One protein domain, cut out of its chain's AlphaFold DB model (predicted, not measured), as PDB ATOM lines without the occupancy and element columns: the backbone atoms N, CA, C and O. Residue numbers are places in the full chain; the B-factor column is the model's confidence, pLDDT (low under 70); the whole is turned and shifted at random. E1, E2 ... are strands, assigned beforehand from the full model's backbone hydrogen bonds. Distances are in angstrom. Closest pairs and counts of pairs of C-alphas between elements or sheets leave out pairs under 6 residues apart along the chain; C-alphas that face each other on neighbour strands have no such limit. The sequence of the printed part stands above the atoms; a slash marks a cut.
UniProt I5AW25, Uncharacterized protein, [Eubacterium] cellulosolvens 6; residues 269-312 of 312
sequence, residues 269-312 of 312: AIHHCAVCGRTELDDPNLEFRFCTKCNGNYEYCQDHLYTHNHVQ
ATOM      1  N   ALA A 269     -54.172  42.359  37.551       75.25
ATOM      2  CA  ALA A 269     -52.739  42.524  37.320       75.25
ATOM      3  C   ALA A 269     -52.341  41.856  35.997       75.25
ATOM      4  O   ALA A 269     -52.639  40.675  35.795       75.25
ATOM      5  N   ILE A 270     -51.687  42.607  35.111       79.44
ATOM      6  CA  ILE A 270     -51.162  42.106  33.837       79.44
ATOM      7  C   ILE A 270     -49.724  41.607  34.031       79.44
ATOM      8  O   ILE A 270     -49.405  40.497  33.600       79.44
ATOM      9  N   HIS A 271     -48.887  42.381  34.727       86.88
ATOM     10  CA  HIS A 271     -47.482  42.058  34.974       86.88
ATOM     11  C   HIS A 271     -47.241  41.369  36.322       86.88
ATOM     12  O   HIS A 271     -47.820  41.745  37.347       86.88
ATOM     13  N   HIS A 272     -46.351  40.370  36.331       88.00
ATOM     14  CA  HIS A 272     -45.937  39.657  37.545       88.00
ATOM     15  C   HIS A 272     -44.460  39.245  37.496       88.00
ATOM     16  O   HIS A 272     -43.972  38.730  36.494       88.00
ATOM     17  N   CYS A 273     -43.736  39.439  38.601       88.88
ATOM     18  CA  CYS A 273     -42.333  39.037  38.699       88.88
ATOM     19  C   CYS A 273     -42.200  37.534  38.983       88.88
ATOM     20  O   CYS A 273     -42.698  37.050  40.000       88.88
ATOM     21  N   ALA A 274     -41.431  36.817  38.161       86.69
ATOM     22  CA  ALA A 274     -41.196  35.378  38.317       86.69
ATOM     23  C   ALA A 274     -40.400  34.984  39.583       86.69
ATOM     24  O   ALA A 274     -40.404  33.816  39.962       86.69
ATOM     25  N   VAL A 275     -39.713  35.933  40.236       85.81
ATOM     26  CA  VAL A 275     -38.893  35.675  41.439       85.81
ATOM     27  C   VAL A 275     -39.653  35.978  42.731       85.81
ATOM     28  O   VAL A 275     -39.680  35.150  43.634       85.81
ATOM     29  N   CYS A 276     -40.267  37.160  42.834       86.94
ATOM     30  CA  CYS A 276     -40.902  37.624  44.075       86.94
ATOM     31  C   CYS A 276     -42.431  37.698  44.022       86.94
ATOM     32  O   CYS A 276     -43.049  37.989  45.043       86.94
ATOM     33  N   GLY A 277     -43.049  37.487  42.857       83.19
ATOM     34  CA  GLY A 277     -44.503  37.506  42.693       83.19
ATOM     35  C   GLY A 277     -45.161  38.886  42.772       83.19
ATOM     36  O   GLY A 277     -46.378  38.958  42.627       83.19
ATOM     37  N   ARG A 278     -44.396  39.972  42.971       85.19
ATOM     38  CA  ARG A 278     -44.933  41.342  42.933       85.19
ATOM     39  C   ARG A 278     -45.555  41.637  41.572       85.19
ATOM     40  O   ARG A 278     -45.037  41.199  40.543       85.19
ATOM     41  N   THR A 279     -46.619  42.420  41.591       85.88
ATOM     42  CA  THR A 279     -47.393  42.862  40.435       85.88
ATOM     43  C   THR A 279     -47.412  44.385  40.336       85.88
ATOM     44  O   THR A 279     -47.079  45.088  41.288       85.88
ATOM     45  N   GLU A 280     -47.842  44.915  39.196       81.62
ATOM     46  CA  GLU A 280     -48.063  46.358  38.981       81.62
ATOM     47  C   GLU A 280     -49.089  46.993  39.941       81.62
ATOM     48  O   GLU A 280     -49.207  48.215  40.018       81.62
ATOM     49  N   LEU A 281     -49.860  46.167  40.659       81.75
ATOM     50  CA  LEU A 281     -50.826  46.621  41.657       81.75
ATOM     51  C   LEU A 281     -50.187  46.870  43.024       81.75
ATOM     52  O   LEU A 281     -50.779  47.594  43.823       81.75
ATOM     53  N   ASP A 282     -49.017  46.282  43.288       79.50
ATOM     54  CA  ASP A 282     -48.357  46.369  44.591       79.50
ATOM     55  C   ASP A 282     -47.644  47.714  44.784       79.50
ATOM     56  O   ASP A 282     -47.691  48.276  45.876       79.50
ATOM     57  N   ASP A 283     -47.031  48.265  43.731       74.88
ATOM     58  CA  ASP A 283     -46.528  49.642  43.727       74.88
ATOM     59  C   ASP A 283     -46.502  50.210  42.283       74.88
ATOM     60  O   ASP A 283     -45.927  49.585  41.386       74.88
ATOM     61  N   PRO A 284     -47.136  51.381  42.033       77.75
ATOM     62  CA  PRO A 284     -47.260  51.983  40.700       77.75
ATOM     63  C   PRO A 284     -45.944  52.331  39.997       77.75
ATOM     64  O   PRO A 284     -45.964  52.586  38.794       77.75
ATOM     65  N   ASN A 285     -44.825  52.400  40.725       77.06
ATOM     66  CA  ASN A 285     -43.524  52.772  40.168       77.06
ATOM     67  C   ASN A 285     -42.671  51.564  39.746       77.06
ATOM     68  O   ASN A 285     -41.570  51.754  39.225       77.06
ATOM     69  N   LEU A 286     -43.138  50.328  39.961       81.81
ATOM     70  CA  LEU A 286     -42.407  49.144  39.513       81.81
ATOM     71  C   LEU A 286     -42.535  48.946  38.005       81.81
ATOM     72  O   LEU A 286     -43.622  48.745  37.470       81.81
ATOM     73  N   GLU A 287     -41.389  48.894  37.331       84.19
ATOM     74  CA  GLU A 287     -41.321  48.430  35.949       84.19
ATOM     75  C   GLU A 287     -41.010  46.931  35.885       84.19
ATOM     76  O   GLU A 287     -40.141  46.416  36.600       84.19
ATOM     77  N   PHE A 288     -41.675  46.252  34.952       89.31
ATOM     78  CA  PHE A 288     -41.439  44.852  34.623       89.31
ATOM     79  C   PHE A 288     -40.740  44.756  33.270       89.31
ATOM     80  O   PHE A 288     -41.124  45.416  32.304       89.31
ATOM     81  N   ARG A 289     -39.671  43.959  33.203       88.31
ATOM     82  CA  ARG A 289     -38.879  43.756  31.983       88.31
ATOM     83  C   ARG A 289     -38.559  42.279  31.789       88.31
ATOM     84  O   ARG A 289     -38.426  41.525  32.751       88.31
ATOM     85  N   PHE A 290     -38.392  41.886  30.532       90.00
ATOM     86  CA  PHE A 290     -37.968  40.538  30.162       90.00
ATOM     87  C   PHE A 290     -36.446  40.426  30.169       90.00
ATOM     88  O   PHE A 290     -35.736  41.351  29.764       90.00
ATOM     89  N   CYS A 291     -35.937  39.265  30.575       86.38
ATOM     90  CA  CYS A 291     -34.529  38.946  30.390       86.38
ATOM     91  C   CYS A 291     -34.297  38.350  28.997       86.38
ATOM     92  O   CYS A 291     -34.870  37.320  28.663       86.38
ATOM     93  N   THR A 292     -33.400  38.942  28.206       83.44
ATOM     94  CA  THR A 292     -33.050  38.447  26.860       83.44
ATOM     95  C   THR A 292     -32.258  37.137  26.860       83.44
ATOM     96  O   THR A 292     -32.120  36.514  25.812       83.44
ATOM     97  N   LYS A 293     -31.711  36.731  28.013       80.69
ATOM     98  CA  LYS A 293     -30.905  35.510  28.171       80.69
ATOM     99  C   LYS A 293     -31.707  34.310  28.679       80.69
ATOM    100  O   LYS A 293     -31.196  33.197  28.613       80.69
ATOM    101  N   CYS A 294     -32.913  34.527  29.205       84.38
ATOM    102  CA  CYS A 294     -33.776  33.450  29.689       84.38
ATOM    103  C   CYS A 294     -34.584  32.845  28.540       84.38
ATOM    104  O   CYS A 294     -35.052  33.559  27.653       84.38
ATOM    105  N   ASN A 295     -34.796  31.534  28.590       76.56
ATOM    106  CA  ASN A 295     -35.664  30.829  27.661       76.56
ATOM    107  C   ASN A 295     -37.112  30.862  28.177       76.56
ATOM    108  O   ASN A 295     -37.455  30.218  29.168       76.56
ATOM    109  N   GLY A 296     -37.956  31.665  27.528       76.38
ATOM    110  CA  GLY A 296     -39.364  31.854  27.882       76.38
ATOM    111  C   GLY A 296     -39.736  33.306  28.195       76.38
ATOM    112  O   GLY A 296     -38.883  34.171  28.376       76.38
ATOM    113  N   ASN A 297     -41.042  33.578  28.273       79.81
ATOM    114  CA  ASN A 297     -41.589  34.921  28.503       79.81
ATOM    115  C   ASN A 297     -41.744  35.217  30.005       79.81
ATOM    116  O   ASN A 297     -42.850  35.477  30.476       79.81
ATOM    117  N   TYR A 298     -40.649  35.138  30.764       85.25
ATOM    118  CA  TYR A 298     -40.652  35.496  32.185       85.25
ATOM    119  C   TYR A 298     -40.367  36.988  32.369       85.25
ATOM    120  O   TYR A 298     -39.360  37.509  31.883       85.25
ATOM    121  N   GLU A 299     -41.256  37.665  33.091       87.31
ATOM    122  CA  GLU A 299     -41.096  39.062  33.485       87.31
ATOM    123  C   GLU A 299     -40.437  39.157  34.866       87.31
ATOM    124  O   GLU A 299     -40.707  38.366  35.776       87.31
ATOM    125  N   TYR A 300     -39.565  40.148  35.031       90.25
ATOM    126  CA  TYR A 300     -38.869  40.435  36.281       90.25
ATOM    127  C   TYR A 300     -39.058  41.906  36.644       90.25
ATOM    128  O   TYR A 300     -39.002  42.780  35.777       90.25
ATOM    129  N   CYS A 301     -39.255  42.191  37.930       90.50
ATOM    130  CA  CYS A 301     -39.235  43.564  38.432       90.50
ATOM    131  C   CYS A 301     -37.804  44.135  38.411       90.50
ATOM    132  O   CYS A 301     -36.836  43.369  38.395       90.50
ATOM    133  N   GLN A 302     -37.659  45.464  38.469       87.38
ATOM    134  CA  GLN A 302     -36.355  46.156  38.451       87.38
ATOM    135  C   GLN A 302     -35.324  45.566  39.437       87.38
ATOM    136  O   GLN A 302     -34.171  45.361  39.056       87.38
ATOM    137  N   ASP A 303     -35.754  45.193  40.647       87.38
ATOM    138  CA  ASP A 303     -34.891  44.601  41.687       87.38
ATOM    139  C   ASP A 303     -34.338  43.205  41.328       87.38
ATOM    140  O   ASP A 303     -33.251  42.821  41.766       87.38
ATOM    141  N   HIS A 304     -35.079  42.427  40.529       88.56
ATOM    142  CA  HIS A 304     -34.755  41.031  40.205       88.56
ATOM    143  C   HIS A 304     -34.266  40.831  38.767       88.56
ATOM    144  O   HIS A 304     -33.769  39.758  38.418       88.56
ATOM    145  N   LEU A 305     -34.337  41.864  37.925       87.06
ATOM    146  CA  LEU A 305     -33.915  41.786  36.527       87.06
ATOM    147  C   LEU A 305     -32.428  41.432  36.369       87.06
ATOM    148  O   LEU A 305     -32.072  40.754  35.412       87.06
ATOM    149  N   TYR A 306     -31.570  41.833  37.311       85.00
ATOM    150  CA  TYR A 306     -30.120  41.585  37.250       85.00
ATOM    151  C   TYR A 306     -29.605  40.579  38.289       85.00
ATOM    152  O   TYR A 306     -28.419  40.264  38.289       85.00
ATOM    153  N   THR A 307     -30.477  40.078  39.165       87.19
ATOM    154  CA  THR A 307     -30.117  39.167  40.267       87.19
ATOM    155  C   THR A 307     -30.786  37.793  40.159       87.19
ATOM    156  O   THR A 307     -30.537  36.924  40.991       87.19
ATOM    157  N   HIS A 308     -31.619  37.565  39.137       85.69
ATOM    158  CA  HIS A 308     -32.239  36.263  38.899       85.69
ATOM    159  C   HIS A 308     -31.255  35.256  38.288       85.69
ATOM    160  O   HIS A 308     -30.382  35.598  37.491       85.69
ATOM    161  N   ASN A 309     -31.459  33.979  38.616       85.44
ATOM    162  CA  ASN A 309     -30.800  32.881  37.917       85.44
ATOM    163  C   ASN A 309     -31.483  32.667  36.564       85.44
ATOM    164  O   ASN A 309     -32.706  32.517  36.506       85.44
ATOM    165  N   HIS A 310     -30.702  32.658  35.483       84.62
ATOM    166  CA  HIS A 310     -31.243  32.445  34.146       84.62
ATOM    167  C   HIS A 310     -31.870  31.055  34.024       84.62
ATOM    168  O   HIS A 310     -31.243  30.043  34.342       84.62
ATOM    169  N   VAL A 311     -33.109  31.028  33.539       80.25
ATOM    170  CA  VAL A 311     -33.818  29.795  33.188       80.25
ATOM    171  C   VAL A 311     -33.387  29.419  31.767       80.25
ATOM    172  O   VAL A 311     -33.547  30.234  30.857       80.25
ATOM    173  N   GLN A 312     -32.762  28.246  31.608       73.94
ATOM    174  CA  GLN A 312     -32.274  27.725  30.317       73.94
ATOM    175  C   GLN A 312     -33.388  27.152  29.445       73.94
ATOM    176  O   GLN A 312     -34.369  26.623  30.009       73.94
TER     177      GLN A 312
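Overview. This is residues 269 to 312 of the 312 residues of an uncharacterized protein of [Eubacterium] cellulosolvens 6 (UniProt I5AW25). This domain has little regular structure: a hairpin of two very short strands, E1 and E2, in the middle of a small body made mostly of loops. Residues 269 to 287 loop in from one end of the long axis and back out before E1, and the last residues run to the other end. The printed part has 44 residues, with two named strands in the order E1, E2, antiparallel, and no named helix; the class is all strand, but the strands hold only 6 residues. It is compact, with a radius of gyration of the C-alphas of 9.9 A, and elongated, spanning 29 by 18 by 14 A.

Arrangement. Strands E1, residues 288 to 290, and E2, residues 299 to 301, form an antiparallel hairpin, with 135 degrees between their directions. C-alphas 288 and 301 face each other at 4.6 A. N 289 and O 300 are within hydrogen-bond range at 2.9 A, as are N 300 and O 289 at 2.9 A.

Along the chain. E1 begins at C-alpha 288 (-41.439, 44.852, 34.623) and measures 7.1 A from first to last C-alpha. E2 measures 6.9 A and ends at C-alpha 301 (-39.235, 43.564, 38.432).

Size, cuts and confidence. The C-alphas farthest apart, of Pro 284 and Gln 312, are 30.3 A apart. The printed part has no cut and ends at the chain's last residue, 312. The link from E1 to E2, 8 residues, is short. Mean pLDDT of the printed part is 83.9, and no printed residue is under 70.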